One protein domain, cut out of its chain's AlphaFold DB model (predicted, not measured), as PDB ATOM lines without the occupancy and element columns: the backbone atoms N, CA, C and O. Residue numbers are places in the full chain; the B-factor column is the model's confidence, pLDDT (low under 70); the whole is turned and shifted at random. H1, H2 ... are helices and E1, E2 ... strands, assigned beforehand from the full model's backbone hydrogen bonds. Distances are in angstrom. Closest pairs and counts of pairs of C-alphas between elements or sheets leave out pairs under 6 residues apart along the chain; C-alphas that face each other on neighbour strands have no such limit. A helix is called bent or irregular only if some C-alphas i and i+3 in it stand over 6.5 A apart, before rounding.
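This is residues 332 to 455 of the 520 residues of an uncharacterized protein of Slackia equolifaciens (UniProt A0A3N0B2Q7). A strongly twisted sheet of six strands curls across the body of this domain, and one long bent helix, H1, crosses one face of it. Its first arm, H1a, covers E3 and E4, while its second arm, H1b, runs on past the sheet, where residues 424 to 429 stick out; the chain then folds back through a long stretch, residues 428 to 445, to lay E6 between E4 and E5. The printed part has 124 residues, with one named helix and six named strands in the order E1 E2 E3 E4 E5 H1 E6 along the chain. The sheet is mixed, in the order E1, E2, E3, E4, E6, E5, and the class is mixed, helices and strands. The whole is compact, with a radius of gyration of the C-alphas of 14.7 A and spans of 43 by 31 by 26 A.

E1, residues 333 to 339, begins at C-alpha 333, (144.806, 190.087, 89.176), and is 16.1 A long from first to last C-alpha. E2, residues 347 to 354, is 23.1 A long, and E3, residues 364 to 371, is 23.0 A long. E4, residues 376 to 384, is 23.2 A long and bends by 59 degrees at residue 380. E5 is short, residues 394 to 397. H1, residues 404 to 427, was assigned as one helix by its hydrogen bonds but is bent: C-alphas 416 and 419 are 7.1 A apart. Its arm H1a, residues 404 to 416, is 18.4 A long and begins at C-alpha 404, (134.979, 193.485, 106.773); its arm H1b, residues 419 to 427, is 12.5 A long. E6, residues 446 to 449, ends at C-alpha 449, (140.461, 205.652, 99.872).

E1 to E4 form a meander, each strand the antiparallel neighbour of the one before, and E1 and E2, E2 and E3, and E3 and E4 are hairpins. E1 is an edge strand, with N 336 and O 351 of E2 2.9 A apart, within hydrogen-bond range. Between E2 and E3, N 350 and O 368 are within range at 2.8 A, and between E3 and E4, N 367 and O 379 at 2.8 A. Beyond the bend in E4, E6 is its parallel neighbour, with N 382 and O 446 within range at 2.9 A; their directions stand at 63 degrees. E5, the other edge strand, is antiparallel to E6, with N 447 and O 396 within range at 2.8 A. E4 and E5 are apart. H1a is on the sheet, and the two make two layers, the helix arm on one face of the sheet. Its height over the sheet is 9.0 A, and it lies over E3 and E4. On the local plane it stands at 31 degrees to E4, only just slantwise to the strands. The closest C-alphas of H1a and E4 are those of Gln 411 and Val 380, 5.7 A apart. H1a and E6 are near each other, with 5 pairs of C-alphas within 10 A. H1b stands at a steep tilt of 44 degrees to H1a and is not on the sheet. In H1a and H1b every O i to N i+4 pair is within hydrogen-bond range.

The two C-alphas farthest apart are those of Ala 389 and Lys 427, 43.9 A. The printed part has no cut. The link from E3 to E4 is tight, and the link from H1 to E6, 18 residues, is long. The mean pLDDT of the printed part is 76.6, and 34 residues are under 70, among them residues 355 to 362, 385 to 392 and 452 to 455.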
ATOM      1  N   GLY A 332     144.752 186.039  87.864       82.69
ATOM      2  CA  GLY A 332     143.476 186.763  87.767       82.69
ATOM      3  C   GLY A 332     143.459 188.141  88.439       82.69
ATOM      4  O   GLY A 332     142.382 188.658  88.760       82.69
ATOM      5  N   TYR A 333     144.633 188.733  88.659       83.31
ATOM      6  CA  TYR A 333     144.806 190.087  89.176       83.31
ATOM      7  C   TYR A 333     145.478 190.981  88.133       83.31
ATOM      8  O   TYR A 333     146.576 190.683  87.684       83.31
ATOM      9  N   ASP A 334     144.870 192.113  87.783       78.69
ATOM     10  CA  ASP A 334     145.484 193.061  86.843       78.69
ATOM     11  C   ASP A 334     145.952 194.332  87.556       78.69
ATOM     12  O   ASP A 334     145.357 194.761  88.553       78.69
ATOM     13  N   VAL A 335     147.030 194.932  87.048       69.81
ATOM     14  CA  VAL A 335     147.574 196.187  87.579       69.81
ATOM     15  C   VAL A 335     146.634 197.314  87.191       69.81
ATOM     16  O   VAL A 335     146.468 197.620  86.012       69.81
ATOM     17  N   VAL A 336     146.062 197.986  88.183       67.62
ATOM     18  CA  VAL A 336     145.128 199.087  87.923       67.62
ATOM     19  C   VAL A 336     145.772 200.447  88.130       67.62
ATOM     20  O   VAL A 336     145.441 201.388  87.406       67.62
ATOM     21  N   ARG A 337     146.673 200.602  89.112       67.12
ATOM     22  CA  ARG A 337     147.225 201.929  89.424       67.12
ATOM     23  C   ARG A 337     148.484 201.916  90.277       67.12
ATOM     24  O   ARG A 337     148.668 201.038  91.113       67.12
ATOM     25  N   SER A 338     149.270 202.983  90.139       68.94
ATOM     26  CA  SER A 338     150.169 203.448  91.197       68.94
ATOM     27  C   SER A 338     149.364 204.217  92.259       68.94
ATOM     28  O   SER A 338     148.455 204.993  91.922       68.94
ATOM     29  N   VAL A 339     149.673 203.961  93.530       69.62
ATOM     30  CA  VAL A 339     149.048 204.568  94.714       69.62
ATOM     31  C   VAL A 339     150.038 205.555  95.324       69.62
ATOM     32  O   VAL A 339     151.225 205.258  95.404       69.62
ATOM     33  N   ASP A 340     149.571 206.725  95.744       72.31
ATOM     34  CA  ASP A 340     150.446 207.745  96.335       72.31
ATOM     35  C   ASP A 340     149.985 208.098  97.748       72.31
ATOM     36  O   ASP A 340     148.950 208.740  97.922       72.31
ATOM     37  N   PHE A 341     150.755 207.671  98.751       72.88
ATOM     38  CA  PHE A 341     150.530 208.005 100.156       72.88
ATOM     39  C   PHE A 341     151.465 209.150 100.564       72.88
ATOM     40  O   PHE A 341     152.681 209.065 100.391       72.88
ATOM     41  N   SER A 342     150.921 210.222 101.150       53.97
ATOM     42  CA  SER A 342     151.716 211.395 101.536       53.97
ATOM     43  C   SER A 342     152.826 211.030 102.532       53.97
ATOM     44  O   SER A 342     152.540 210.616 103.656       53.97
ATOM     45  N   GLY A 343     154.088 211.258 102.163       58.84
ATOM     46  CA  GLY A 343     155.207 211.297 103.111       58.84
ATOM     47  C   GLY A 343     155.679 209.957 103.692       58.84
ATOM     48  O   GLY A 343     156.466 209.979 104.639       58.84
ATOM     49  N   THR A 344     155.255 208.806 103.165       52.38
ATOM     50  CA  THR A 344     155.745 207.494 103.625       52.38
ATOM     51  C   THR A 344     156.849 206.915 102.735       52.38
ATOM     52  O   THR A 344     156.986 207.287 101.578       52.38
ATOM     53  N   ALA A 345     157.686 206.085 103.368       55.03
ATOM     54  CA  ALA A 345     158.964 205.487 102.959       55.03
ATOM     55  C   ALA A 345     159.307 205.420 101.455       55.03
ATOM     56  O   ALA A 345     158.478 205.074 100.623       55.03
ATOM     57  N   ARG A 346     160.595 205.649 101.137       57.19
ATOM     58  CA  ARG A 346     161.183 205.452  99.799       57.19
ATOM     59  C   ARG A 346     160.787 204.079  99.233       57.19
ATOM     60  O   ARG A 346     161.267 203.057  99.719       57.19
ATOM     61  N   GLY A 347     159.935 204.085  98.218       66.88
ATOM     62  CA  GLY A 347     159.425 202.886  97.572       66.88
ATOM     63  C   GLY A 347     158.227 203.197  96.681       66.88
ATOM     64  O   GLY A 347     157.757 204.333  96.626       66.88
ATOM     65  N   GLU A 348     157.742 202.190  95.968       75.06
ATOM     66  CA  GLU A 348     156.620 202.294  95.044       75.06
ATOM     67  C   GLU A 348     155.418 201.508  95.568       75.06
ATOM     68  O   GLU A 348     155.550 200.372  96.022       75.06
ATOM     69  N   HIS A 349     154.230 202.103  95.490       82.19
ATOM     70  CA  HIS A 349     152.982 201.454  95.876       82.19
ATOM     71  C   HIS A 349     152.128 201.164  94.638       82.19
ATOM     72  O   HIS A 349     151.837 202.068  93.851       82.19
ATOM     73  N   LEU A 350     151.687 199.917  94.495       80.00
ATOM     74  CA  LEU A 350     150.833 199.449  93.406       80.00
ATOM     75  C   LEU A 350     149.532 198.881  93.920       80.00
ATOM     76  O   LEU A 350     149.457 198.359  95.031       80.00
ATOM     77  N   MET A 351     148.527 198.930  93.058       83.88
ATOM     78  CA  MET A 351     147.250 198.292  93.288       83.88
ATOM     79  C   MET A 351     146.932 197.307  92.172       83.88
ATOM     80  O   MET A 351     146.809 197.695  91.006       83.88
ATOM     81  N   PHE A 352     146.740 196.051  92.562       82.88
ATOM     82  CA  PHE A 352     146.210 194.996  91.711       82.88
ATOM     83  C   PHE A 352     144.746 194.753  92.064       82.88
ATOM     84  O   PHE A 352     144.409 194.613  93.238       82.88
ATOM     85  N   THR A 353     143.852 194.672  91.085       79.94
ATOM     86  CA  THR A 353     142.443 194.330  91.342       79.94
ATOM     87  C   THR A 353     142.119 192.974  90.756       79.94
ATOM     88  O   THR A 353     142.618 192.628  89.687       79.94
ATOM     89  N   SER A 354     141.260 192.214  91.429       72.00
ATOM     90  CA  SER A 354     140.797 190.939  90.887       72.00
ATOM     91  C   SER A 354     139.874 191.172  89.692       72.00
ATOM     92  O   SER A 354     138.909 191.924  89.796       72.00
ATOM     93  N   SER A 355     140.109 190.482  88.575       61.81
ATOM     94  CA  SER A 355     139.231 190.541  87.395       61.81
ATOM     95  C   SER A 355     137.822 189.981  87.659       61.81
ATOM     96  O   SER A 355     136.909 190.207  86.867       61.81
ATOM     97  N   ALA A 356     137.626 189.267  88.775       55.75
ATOM     98  CA  ALA A 356     136.353 188.671  89.177       55.75
ATOM     99  C   ALA A 356     135.418 189.630  89.945       55.75
ATOM    100  O   ALA A 356     134.287 189.254  90.242       55.75
ATOM    101  N   SER A 357     135.840 190.860  90.268       51.78
ATOM    102  CA  SER A 357     135.045 191.802  91.078       51.78
ATOM    103  C   SER A 357     133.995 192.609  90.295       51.78
ATOM    104  O   SER A 357     133.537 193.640  90.779       51.78
ATOM    105  N   ASN A 358     133.578 192.161  89.108       46.19
ATOM    106  CA  ASN A 358     132.535 192.816  88.299       46.19
ATOM    107  C   ASN A 358     131.094 192.510  88.778       46.19
ATOM    108  O   ASN A 358     130.163 192.523  87.976       46.19
ATOM    109  N   GLY A 359     130.889 192.231  90.070       46.88
ATOM    110  CA  GLY A 359     129.568 191.937  90.628       46.88
ATOM    111  C   GLY A 359     129.433 192.303  92.110       46.88
ATOM    112  O   GLY A 359     130.179 191.777  92.934       46.88
ATOM    113  N   ASP A 360     128.481 193.206  92.389       45.44
ATOM    114  CA  ASP A 360     127.731 193.548  93.625       45.44
ATOM    115  C   ASP A 360     128.396 193.532  95.021       45.44
ATOM    116  O   ASP A 360     127.736 193.807  96.021       45.44
ATOM    117  N   SER A 361     129.699 193.293  95.129       53.66
ATOM    118  CA  SER A 361     130.470 193.395  96.374       53.66
ATOM    119  C   SER A 361     131.452 194.566  96.302       53.66
ATOM    120  O   SER A 361     131.897 194.951  95.220       53.66
ATOM    121  N   ALA A 362     131.764 195.171  97.455       59.56
ATOM    122  CA  ALA A 362     132.727 196.269  97.529       59.56
ATOM    123  C   ALA A 362     134.046 195.849  96.847       59.56
ATOM    124  O   ALA A 362     134.550 194.761  97.144       59.56
ATOM    125  N   PRO A 363     134.610 196.658  95.929       73.38
ATOM    126  CA  PRO A 363     135.767 196.229  95.160       73.38
ATOM    127  C   PRO A 363     136.949 195.959  96.099       73.38
ATOM    128  O   PRO A 363     137.301 196.786  96.935       73.38
ATOM    129  N   THR A 364     137.561 194.780  95.986       77.69
ATOM    130  CA  THR A 364     138.755 194.388  96.754       77.69
ATOM    131  C   THR A 364     139.956 194.265  95.826       77.69
ATOM    132  O   THR A 364     139.812 193.811  94.689       77.69
ATOM    133  N   GLY A 365     141.149 194.580  96.316       85.19
ATOM    134  CA  GLY A 365     142.386 194.339  95.580       85.19
ATOM    135  C   GLY A 365     143.572 194.056  96.492       85.19
ATOM    136  O   GLY A 365     143.423 193.926  97.705       85.19
ATOM    137  N   ILE A 366     144.747 193.938  95.887       87.31
ATOM    138  CA  ILE A 366     146.021 193.703  96.555       87.31
ATOM    139  C   ILE A 366     146.855 194.968  96.416       87.31
ATOM    140  O   ILE A 366     147.246 195.361  95.315       87.31
ATOM    141  N   HIS A 367     147.132 195.593  97.550       87.62
ATOM    142  CA  HIS A 367     148.145 196.621  97.668       87.62
ATOM    143  C   HIS A 367     149.514 195.956  97.722       87.62
ATOM    144  O   HIS A 367     149.762 195.117  98.587       87.62
ATOM    145  N   ALA A 368     150.394 196.334  96.803       86.12
ATOM    146  CA  ALA A 368     151.792 195.955  96.841       86.12
ATOM    147  C   ALA A 368     152.651 197.174  97.168       86.12
ATOM    148  O   ALA A 368     152.446 198.252  96.609       86.12
ATOM    149  N   PHE A 369     153.622 197.013  98.055       84.69
ATOM    150  CA  PHE A 369     154.633 198.024  98.334       84.69
ATOM    151  C   PHE A 369     156.020 197.449  98.087       84.69
ATOM    152  O   PHE A 369     156.349 196.406  98.644       84.69
ATOM    153  N   PHE A 370     156.805 198.160  97.282       80.56
ATOM    154  CA  PHE A 370     158.172 197.824  96.910       80.56
ATOM    155  C   PHE A 370     159.121 198.855  97.491       80.56
ATOM    156  O   PHE A 370     159.038 200.026  97.130       80.56
ATOM    157  N   THR A 371     160.039 198.456  98.361       76.94
ATOM    158  CA  THR A 371     161.136 199.344  98.756       76.94
ATOM    159  C   THR A 371     162.224 199.331  97.687       76.94
ATOM    160  O   THR A 371     162.397 198.355  96.958       76.94
ATOM    161  N   ASN A 372     163.020 200.399  97.634       68.88
ATOM    162  CA  ASN A 372     164.212 200.423  96.778       68.88
ATOM    163  C   ASN A 372     165.244 199.352  97.188       68.88
ATOM    164  O   ASN A 372     166.046 198.933  96.365       68.88
ATOM    165  N   ASP A 373     165.196 198.885  98.441       67.38
ATOM    166  CA  ASP A 373     166.060 197.816  98.964       67.38
ATOM    167  C   ASP A 373     165.581 196.404  98.554       67.38
ATOM    168  O   ASP A 373     166.205 195.395  98.905       67.38
ATOM    169  N   GLY A 374     164.486 196.330  97.787       69.00
ATOM    170  CA  GLY A 374     163.911 195.107  97.237       69.00
ATOM    171  C   GLY A 374     162.823 194.470  98.099       69.00
ATOM    172  O   GLY A 374     162.265 193.464  97.681       69.00
ATOM    173  N   ASP A 375     162.484 195.024  99.267       77.25
ATOM    174  CA  ASP A 375     161.417 194.476 100.111       77.25
ATOM    175  C   ASP A 375     160.054 194.627  99.442       77.25
ATOM    176  O   ASP A 375     159.682 195.710  98.995       77.25
ATOM    177  N   MET A 376     159.285 193.540  99.441       81.31
ATOM    178  CA  MET A 376     157.918 193.519  98.946       81.31
ATOM    179  C   MET A 376     156.950 193.188 100.080       81.31
ATOM    180  O   MET A 376     157.104 192.191 100.786       81.31
ATOM    181  N   MET A 377     155.906 193.998 100.204       85.94
ATOM    182  CA  MET A 377     154.742 193.719 101.037       85.94
ATOM    183  C   MET A 377     153.515 193.585 100.137       85.94
ATOM    184  O   MET A 377     153.344 194.390  99.227       85.94
ATOM    185  N   LEU A 378     152.681 192.573 100.396       87.62
ATOM    186  CA  LEU A 378     151.396 192.364  99.728       87.62
ATOM    187  C   LEU A 378     150.286 192.324 100.782       87.62
ATOM    188  O   LEU A 378     150.322 191.498 101.695       87.62
ATOM    189  N   GLU A 379     149.287 193.187 100.639       88.25
ATOM    190  CA  GLU A 379     148.158 193.303 101.558       88.25
ATOM    191  C   GLU A 379     146.839 193.352 100.788       88.25
ATOM    192  O   GLU A 379     146.668 194.141  99.864       88.25
ATOM    193  N   VAL A 380     145.867 192.527 101.186       88.44
ATOM    194  CA  VAL A 380     144.506 192.624 100.646       88.44
ATOM    195  C   VAL A 380     143.799 193.814 101.281       88.44
ATOM    196  O   VAL A 380     143.716 193.916 102.509       88.44
ATOM    197  N   VAL A 381     143.253 194.684 100.441       87.00
ATOM    198  CA  VAL A 381     142.609 195.930 100.851       87.00
ATOM    199  C   VAL A 381     141.281 196.134 100.130       87.00
ATOM    200  O   VAL A 381     141.100 195.737  98.976       87.00
ATOM    201  N   GLY A 382     140.343 196.786 100.812       85.38
ATOM    202  CA  GLY A 382     139.137 197.320 100.186       85.38
ATOM    203  C   GLY A 382     139.459 198.556  99.358       85.38
ATOM    204  O   GLY A 382     140.314 199.353  99.735       85.38
ATOM    205  N   VAL A 383     138.773 198.726  98.237       79.62
ATOM    206  CA  VAL A 383     138.873 199.885  97.347       79.62
ATOM    207  C   VAL A 383     137.640 200.750  97.582       79.62
ATOM    208  O   VAL A 383     136.514 200.288  97.412       79.62
ATOM    209  N   ARG A 384     137.832 202.011  97.985       77.25
ATOM    210  CA  ARG A 384     136.729 202.955  98.221       77.25
ATOM    211  C   ARG A 384     136.837 204.189  97.330       77.25
ATOM    212  O   ARG A 384     137.921 204.748  97.152       77.25
ATOM    213  N   GLY A 385     135.688 204.589  96.781       65.81
ATOM    214  CA  GLY A 385     135.494 205.810  95.994       65.81
ATOM    215  C   GLY A 385     135.013 207.002  96.834       65.81
ATOM    216  O   GLY A 385     134.481 206.823  97.923       65.81
ATOM    217  N   GLU A 386     135.251 208.196  96.288       54.34
ATOM    218  CA  GLU A 386     135.371 209.544  96.879       54.34
ATOM    219  C   GLU A 386     134.766 209.831  98.272       54.34
ATOM    220  O   GLU A 386     133.565 210.027  98.441       54.34
ATOM    221  N   SER A 387     135.661 210.055  99.245       43.00
ATOM    222  CA  SER A 387     135.456 211.062 100.294       43.00
ATOM    223  C   SER A 387     136.397 212.239  99.993       43.00
ATOM    224  O   SER A 387     137.572 212.019  99.704       43.00
ATOM    225  N   GLY A 388     135.845 213.454  99.926       51.50
ATOM    226  CA  GLY A 388     136.358 214.578  99.127       51.50
ATOM    227  C   GLY A 388     137.747 215.149  99.454       51.50
ATOM    228  O   GLY A 388     138.365 214.816 100.457       51.50
ATOM    229  N   ALA A 389     138.206 216.053  98.575       50.97
ATOM    230  CA  ALA A 389     139.353 216.969  98.718       50.97
ATOM    231  C   ALA A 389     140.657 216.387  99.311       50.97
ATOM    232  O   ALA A 389     141.431 217.113  99.937       50.97
ATOM    233  N   LEU A 390     140.931 215.094  99.121       57.59
ATOM    234  CA  LEU A 390     142.208 214.511  99.522       57.59
ATOM    235  C   LEU A 390     143.310 214.946  98.547       57.59
ATOM    236  O   LEU A 390     143.142 214.856  97.332       57.59
ATOM    237  N   SER A 391     144.450 215.386  99.080       61.81
ATOM    238  CA  SER A 391     145.654 215.666  98.287       61.81
ATOM    239  C   SER A 391     146.439 214.399  97.918       61.81
ATOM    240  O   SER A 391     147.180 214.423  96.940       61.81
ATOM    241  N   HIS A 392     146.253 213.299  98.661       68.75
ATOM    242  CA  HIS A 392     146.918 212.002  98.472       68.75
ATOM    243  C   HIS A 392     145.981 210.834  98.835       68.75
ATOM    244  O   HIS A 392     144.982 211.034  99.530       68.75
ATOM    245  N   ASP A 393     146.300 209.618  98.383       76.56
ATOM    246  CA  ASP A 393     145.563 208.398  98.735       76.56
ATOM    247  C   ASP A 393     145.775 208.073 100.234       76.56
ATOM    248  O   ASP A 393     146.792 208.441 100.831       76.56
ATOM    249  N   ARG A 394     144.806 207.406 100.878       80.00
ATOM    250  CA  ARG A 394     144.836 207.115 102.324       80.00
ATOM    251  C   ARG A 394     144.494 205.660 102.622       80.00
ATOM    252  O   ARG A 394     143.575 205.109 102.028       80.00
ATOM    253  N   MET A 395     145.223 205.060 103.564       82.94
ATOM    254  CA  MET A 395     144.988 203.705 104.066       82.94
ATOM    255  C   MET A 395     144.353 203.771 105.459       82.94
ATOM    256  O   MET A 395     144.942 204.340 106.377       82.94
ATOM    257  N   ASP A 396     143.187 203.152 105.629       82.88
ATOM    258  CA  ASP A 396     142.445 203.116 106.890       82.88
ATOM    259  C   ASP A 396     142.191 201.681 107.359       82.88
ATOM    260  O   ASP A 396     142.019 200.764 106.556       82.88
ATOM    261  N   ALA A 397     142.127 201.475 108.677       83.00
ATOM    262  CA  ALA A 397     141.689 200.202 109.238       83.00
ATOM    263  C   ALA A 397     140.205 199.960 108.905       83.00
ATOM    264  O   ALA A 397     139.354 200.820 109.128       83.00
ATOM    265  N   ALA A 398     139.888 198.766 108.410       79.81
ATOM    266  CA  ALA A 398     138.550 198.358 107.982       79.81
ATOM    267  C   ALA A 398     137.970 197.228 108.851       79.81
ATOM    268  O   ALA A 398     136.990 196.596 108.473       79.81
ATOM    269  N   ALA A 399     138.539 196.985 110.037       73.75
ATOM    270  CA  ALA A 399     138.116 195.911 110.941       73.75
ATOM    271  C   ALA A 399     136.635 195.998 111.370       73.75
ATOM    272  O   ALA A 399     136.011 194.971 111.613       73.75
ATOM    273  N   ASN A 400     136.072 197.210 111.437       72.19
ATOM    274  CA  ASN A 400     134.676 197.459 111.828       72.19
ATOM    275  C   ASN A 400     133.795 197.900 110.650       72.19
ATOM    276  O   ASN A 400     132.705 198.430 110.856       72.19
ATOM    277  N   ALA A 401     134.292 197.779 109.421       74.31
ATOM    278  CA  ALA A 401     133.567 198.261 108.263       74.31
ATOM    279  C   ALA A 401     132.497 197.251 107.793       74.31
ATOM    280  O   ALA A 401     132.638 196.054 108.048       74.31
ATOM    281  N   PRO A 402     131.437 197.704 107.094       71.50
ATOM    282  CA  PRO A 402     130.365 196.821 106.616       71.50
ATOM    283  C   PRO A 402     130.863 195.684 105.707       71.50
ATOM    284  O   PRO A 402     130.286 194.604 105.692       71.50
ATOM    285  N   ASP A 403     131.968 195.922 104.997       76.75
ATOM    286  CA  ASP A 403     132.652 195.015 104.070       76.75
ATOM    287  C   ASP A 403     133.717 194.123 104.747       76.75
ATOM    288  O   ASP A 403     134.376 193.329 104.078       76.75
ATOM    289  N   ALA A 404     133.903 194.195 106.072       81.94
ATOM    290  CA  ALA A 404     134.979 193.485 106.773       81.94
ATOM    291  C   ALA A 404     134.935 191.956 106.586       81.94
ATOM    292  O   ALA A 404     135.983 191.306 106.529       81.94
ATOM    293  N   LYS A 405     133.731 191.380 106.466       83.56
ATOM    294  CA  LYS A 405     133.531 189.949 106.188       83.56
ATOM    295  C   LYS A 405     133.998 189.579 104.778       83.56
ATOM    296  O   LYS A 405     134.650 188.550 104.603       83.56
ATOM    297  N   ASP A 406     133.712 190.432 103.800       82.81
ATOM    298  CA  ASP A 406     134.106 190.229 102.406       82.81
ATOM    299  C   ASP A 406     135.618 190.411 102.232       82.81
ATOM    300  O   ASP A 406     136.263 189.627 101.533       82.81
ATOM    301  N   LEU A 407     136.210 191.363 102.962       84.50
ATOM    302  CA  LEU A 407     137.660 191.553 103.041       84.50
ATOM    303  C   LEU A 407     138.371 190.365 103.688       84.50
ATOM    304  O   LEU A 407     139.397 189.920 103.175       84.50
ATOM    305  N   LEU A 408     137.823 189.800 104.767       87.75
ATOM    306  CA  LEU A 408     138.372 188.586 105.375       87.75
ATOM    307  C   LEU A 408     138.297 187.393 104.409       87.75
ATOM    308  O   LEU A 408     139.240 186.604 104.307       87.75
ATOM    309  N   ALA A 409     137.192 187.264 103.669       86.50
ATOM    310  CA  ALA A 409     137.055 186.237 102.644       86.50
ATOM    311  C   ALA A 409     138.070 186.440 101.502       86.50
ATOM    312  O   ALA A 409     138.675 185.474 101.040       86.50
ATOM    313  N   ALA A 410     138.317 187.686 101.087       84.94
ATOM    314  CA  ALA A 410     139.330 188.022 100.091       84.94
ATOM    315  C   ALA A 410     140.761 187.729 100.582       84.94
ATOM    316  O   ALA A 410     141.536 187.130  99.838       84.94
ATOM    317  N   GLN A 411     141.088 188.052 101.840       89.12
ATOM    318  CA  GLN A 411     142.353 187.659 102.477       89.12
ATOM    319  C   GLN A 411     142.538 186.143 102.457       89.12
ATOM    320  O   GLN A 411     143.599 185.653 102.086       89.12
ATOM    321  N   THR A 412     141.491 185.395 102.813       88.81
ATOM    322  CA  THR A 412     141.532 183.927 102.842       88.81
ATOM    323  C   THR A 412     141.808 183.348 101.455       88.81
ATOM    324  O   THR A 412     142.666 182.479 101.320       88.81
ATOM    325  N   ARG A 413     141.140 183.866 100.415       87.19
ATOM    326  CA  ARG A 413     141.381 183.459  99.022       87.19
ATOM    327  C   ARG A 413     142.808 183.772  98.574       87.19
ATOM    328  O   ARG A 413     143.472 182.899  98.031       87.19
ATOM    329  N   PHE A 414     143.299 184.979  98.846       87.44
ATOM    330  CA  PHE A 414     144.656 185.365  98.462       87.44
ATOM    331  C   PHE A 414     145.723 184.523  99.177       87.44
ATOM    332  O   PHE A 414     146.641 184.015  98.537       87.44
ATOM    333  N   CYS A 415     145.581 184.299 100.488       88.94
ATOM    334  CA  CYS A 415     146.510 183.456 101.244       88.94
ATOM    335  C   CYS A 415     146.537 182.001 100.753       88.94
ATOM    336  O   CYS A 415     147.584 181.366 100.861       88.94
ATOM    337  N   ALA A 416     145.426 181.482 100.218       89.25
ATOM    338  CA  ALA A 416     145.371 180.137  99.648       89.25
ATOM    339  C   ALA A 416     146.176 180.015  98.341       89.25
ATOM    340  O   ALA A 416     146.819 178.994  98.128       89.25
ATOM    341  N   VAL A 417     146.185 181.062  97.508       89.12
ATOM    342  CA  VAL A 417     146.846 181.067  96.185       89.12
ATOM    343  C   VAL A 417     148.290 181.596  96.246       89.12
ATOM    344  O   VAL A 417     149.099 181.330  95.363       89.12
ATOM    345  N   TYR A 418     148.676 182.295  97.320       88.56
ATOM    346  CA  TYR A 418     150.006 182.912  97.436       88.56
ATOM    347  C   TYR A 418     151.182 181.931  97.278       88.56
ATOM    348  O   TYR A 418     152.242 182.328  96.799       88.56
ATOM    349  N   ALA A 419     151.026 180.665  97.682       89.00
ATOM    350  CA  ALA A 419     152.079 179.665  97.493       89.00
ATOM    351  C   ALA A 419     152.379 179.429  96.002       89.00
ATOM    352  O   ALA A 419     153.544 179.403  95.622       89.00
ATOM    353  N   GLU A 420     151.344 179.361  95.166       92.44
ATOM    354  CA  GLU A 420     151.474 179.183  93.717       92.44
ATOM    355  C   GLU A 420     152.082 180.429  93.059       92.44
ATOM    356  O   GLU A 420     153.020 180.317  92.274       92.44
ATOM    357  N   ILE A 421     151.642 181.628  93.468       90.06
ATOM    358  CA  ILE A 421     152.231 182.906  93.027       90.06
ATOM    359  C   ILE A 421     153.732 182.959  93.352       90.06
ATOM    360  O   ILE A 421     154.542 183.367  92.520       90.06
ATOM    361  N   ALA A 422     154.121 182.553  94.563       89.75
ATOM    362  CA  ALA A 422     155.521 182.534  94.975       89.75
ATOM    363  C   ALA A 422     156.350 181.522  94.163       89.75
ATOM    364  O   ALA A 422     157.478 181.837  93.782       89.75
ATOM    365  N   ASP A 423     155.794 180.346  93.863       92.19
ATOM    366  CA  ASP A 423     156.455 179.337  93.030       92.19
ATOM    367  C   ASP A 423     156.634 179.821  91.583       92.19
ATOM    368  O   ASP A 423     157.687 179.604  90.979       92.19
ATOM    369  N   ASP A 424     155.646 180.518  91.019       93.50
ATOM    370  CA  ASP A 424     155.724 181.068  89.663       93.50
ATOM    371  C   ASP A 424     156.717 182.234  89.555       93.50
ATOM    372  O   ASP A 424     157.477 182.313  88.585       93.50
ATOM    373  N   LEU A 425     156.800 183.089  90.579       90.81
ATOM    374  CA  LEU A 425     157.863 184.096  90.689       90.81
ATOM    375  C   LEU A 425     159.247 183.441  90.790       90.81
ATOM    376  O   LEU A 425     160.183 183.862  90.102       90.81
ATOM    377  N   ALA A 426     159.372 182.364  91.569       91.00
ATOM    378  CA  ALA A 426     160.628 181.639  91.718       91.00
ATOM    379  C   ALA A 426     161.087 180.982  90.406       91.00
ATOM    380  O   ALA A 426     162.276 181.038  90.082       91.00
ATOM    381  N   LYS A 427     160.165 180.435  89.594       94.12
ATOM    382  CA  LYS A 427     160.469 179.921  88.238       94.12
ATOM    383  C   LYS A 427     161.043 181.000  87.315       94.12
ATOM    384  O   LYS A 427     161.817 180.683  86.414       94.12
ATOM    385  N   ARG A 428     160.695 182.267  87.554       92.06
ATOM    386  CA  ARG A 428     161.204 183.448  86.837       92.06
ATOM    387  C   ARG A 428     162.460 184.045  87.492       92.06
ATOM    388  O   ARG A 428     162.937 185.095  87.070       92.06
ATOM    389  N   GLY A 429     163.020 183.391  88.512       89.31
ATOM    390  CA  GLY A 429     164.232 183.828  89.208       89.31
ATOM    391  C   GLY A 429     164.012 184.932  90.248       89.31
ATOM    392  O   GLY A 429     164.991 185.468  90.765       89.31
ATOM    393  N   VAL A 430     162.758 185.262  90.575       85.94
ATOM    394  CA  VAL A 430     162.399 186.237  91.612       85.94
ATOM    395  C   VAL A 430     162.063 185.480  92.893       85.94
ATOM    396  O   VAL A 430     161.026 184.828  92.988       85.94
ATOM    397  N   VAL A 431     162.953 185.543  93.885       84.69
ATOM    398  CA  VAL A 431     162.807 184.780  95.133       84.69
ATOM    399  C   VAL A 431     162.927 185.690  96.348       84.69
ATOM    400  O   VAL A 431     163.903 186.428  96.503       84.69
ATOM    401  N   ASN A 432     161.963 185.570  97.258       79.06
ATOM    402  CA  ASN A 432     161.992 186.245  98.550       79.06
ATOM    403  C   ASN A 432     162.944 185.496  99.488       79.06
ATOM    404  O   ASN A 432     162.734 184.317  99.771       79.06
ATOM    405  N   LYS A 433     163.968 186.170 100.025       77.50
ATOM    406  CA  LYS A 433     164.884 185.529 100.990       77.50
ATOM    407  C   LYS A 433     164.218 185.210 102.323       77.50
ATOM    408  O   LYS A 433     164.566 184.228 102.968       77.50
ATOM    409  N   VAL A 434     163.289 186.061 102.743       79.44
ATOM    410  CA  VAL A 434     162.524 185.908 103.978       79.44
ATOM    411  C   VAL A 434     161.076 186.244 103.669       79.44
ATOM    412  O   VAL A 434     160.791 187.225 102.986       79.44
ATOM    413  N   VAL A 435     160.160 185.416 104.167       82.50
ATOM    414  CA  VAL A 435     158.724 185.595 103.965       82.50
ATOM    415  C   VAL A 435     158.052 185.690 105.324       82.50
ATOM    416  O   VAL A 435     158.029 184.726 106.088       82.50
ATOM    417  N   HIS A 436     157.474 186.852 105.612       84.06
ATOM    418  CA  HIS A 436     156.614 187.047 106.773       84.06
ATOM    419  C   HIS A 436     155.157 186.915 106.334       84.06
ATOM    420  O   HIS A 436     154.707 187.638 105.448       84.06
ATOM    421  N   ARG A 437     154.420 185.979 106.939       84.25
ATOM    422  CA  ARG A 437     152.998 185.749 106.652       84.25
ATOM    423  C   ARG A 437     152.183 185.956 107.919       84.25
ATOM    424  O   ARG A 437     152.518 185.404 108.965       84.25
ATOM    425  N   ALA A 438     151.101 186.715 107.806       86.19
ATOM    426  CA  ALA A 438     150.060 186.785 108.820       86.19
ATOM    427  C   ALA A 438     148.858 185.963 108.345       86.19
ATOM    428  O   ALA A 438     148.502 186.007 107.167       86.19
ATOM    429  N   ALA A 439     148.242 185.200 109.249       88.00
ATOM    430  CA  ALA A 439     146.994 184.513 108.935       88.00
ATOM    431  C   ALA A 439     145.871 185.541 108.683       88.00
ATOM    432  O   ALA A 439     145.873 186.595 109.331       88.00
ATOM    433  N   PRO A 440     144.898 185.244 107.797       88.69
ATOM    434  CA  PRO A 440     143.731 186.098 107.587       88.69
ATOM    435  C   PRO A 440     143.057 186.466 108.912       88.69
ATOM    436  O   PRO A 440     142.756 185.598 109.735       88.69
ATOM    437  N   ASN A 441     142.834 187.759 109.142       89.00
ATOM    438  CA  ASN A 441     142.232 188.250 110.377       89.00
ATOM    439  C   ASN A 441     141.536 189.587 110.131       89.00
ATOM    440  O   ASN A 441     142.101 190.484 109.509       89.00
ATOM    441  N   VAL A 442     140.350 189.765 110.718       85.50
ATOM    442  CA  VAL A 442     139.569 191.009 110.624       85.50
ATOM    443  C   VAL A 442     140.377 192.232 111.079       85.50
ATOM    444  O   VAL A 442     140.241 193.314 110.521       85.50
ATOM    445  N   ARG A 443     141.289 192.063 112.045       86.88
ATOM    446  CA  ARG A 443     142.190 193.126 112.529       86.88
ATOM    447  C   ARG A 443     143.168 193.629 111.461       86.88
ATOM    448  O   ARG A 443     143.679 194.736 111.591       86.88
ATOM    449  N   HIS A 444     143.442 192.820 110.439       83.50
ATOM    450  CA  HIS A 444     144.302 193.161 109.306       83.50
ATOM    451  C   HIS A 444     143.510 193.703 108.112       83.50
ATOM    452  O   HIS A 444     144.117 194.113 107.128       83.50
ATOM    453  N   CYS A 445     142.171 193.730 108.173       85.25
ATOM    454  CA  CYS A 445     141.366 194.363 107.135       85.25
ATOM    455  C   CYS A 445     141.684 195.858 107.080       85.25
ATOM    456  O   CYS A 445     141.563 196.571 108.080       85.25
ATOM    457  N   LYS A 446     142.063 196.327 105.894       87.38
ATOM    458  CA  LYS A 446     142.312 197.734 105.586       87.38
ATOM    459  C   LYS A 446     141.537 198.130 104.334       87.38
ATOM    460  O   LYS A 446     141.147 197.272 103.543       87.38
ATOM    461  N   ALA A 447     141.324 199.424 104.154       85.94
ATOM    462  CA  ALA A 447     140.749 199.988 102.945       85.94
ATOM    463  C   ALA A 447     141.591 201.171 102.465       85.94
ATOM    464  O   ALA A 447     142.031 201.990 103.272       85.94
ATOM    465  N   ILE A 448     141.786 201.257 101.152       83.06
ATOM    466  CA  ILE A 448     142.369 202.416 100.487       83.06
ATOM    467  C   ILE A 448     141.233 203.312 100.005       83.06
ATOM    468  O   ILE A 448     140.350 202.879  99.261       83.06
ATOM    469  N   THR A 449     141.295 204.577 100.407       82.38
ATOM    470  CA  THR A 449     140.461 205.652  99.872       82.38
ATOM    471  C   THR A 449     141.302 206.471  98.902       82.38
ATOM    472  O   THR A 449     142.347 207.004  99.284       82.38
ATOM    473  N   PHE A 450     140.864 206.557  97.648       75.38
ATOM    474  CA  PHE A 450     141.586 207.291  96.610       75.38
ATOM    475  C   PHE A 450     141.231 208.781  96.610       75.38
ATOM    476  O   PHE A 450     140.076 209.149  96.831       75.38
ATOM    477  N   ALA A 451     142.209 209.633  96.298       71.88
ATOM    478  CA  ALA A 451     141.962 211.053  96.053       71.88
ATOM    479  C   ALA A 451     141.077 211.273  94.806       71.88
ATOM    480  O   ALA A 451     141.207 210.554  93.807       71.88
ATOM    481  N   SER A 452     140.179 212.267  94.861       61.38
ATOM    482  CA  SER A 452     139.215 212.569  93.789       61.38
ATOM    483  C   SER A 452     139.918 212.913  92.473       61.38
ATOM    484  O   SER A 452     140.874 213.691  92.472       61.38
ATOM    485  N   GLY A 453     139.427 212.380  91.349       53.53
ATOM    486  CA  GLY A 453     139.925 212.710  90.002       53.53
ATOM    487  C   GLY A 453     140.827 211.676  89.311       53.53
ATOM    488  O   GLY A 453     141.327 211.946  88.222       53.53
ATOM    489  N   LYS A 454     141.018 210.478  89.877       51.66
ATOM    490  CA  LYS A 454     141.683 209.353  89.189       51.66
ATOM    491  C   LYS A 454     140.703 208.175  89.039       51.66
ATOM    492  O   LYS A 454     140.830 207.162  89.724       51.66
ATOM    493  N   THR A 455     139.670 208.340  88.214       40.62
ATOM    494  CA  THR A 455     138.644 207.310  87.969       40.62
ATOM    495  C   THR A 455     139.186 206.112  87.182       40.62
ATOM    496  O   THR A 455     140.108 206.234  86.378       40.62
TER     497      THR A 455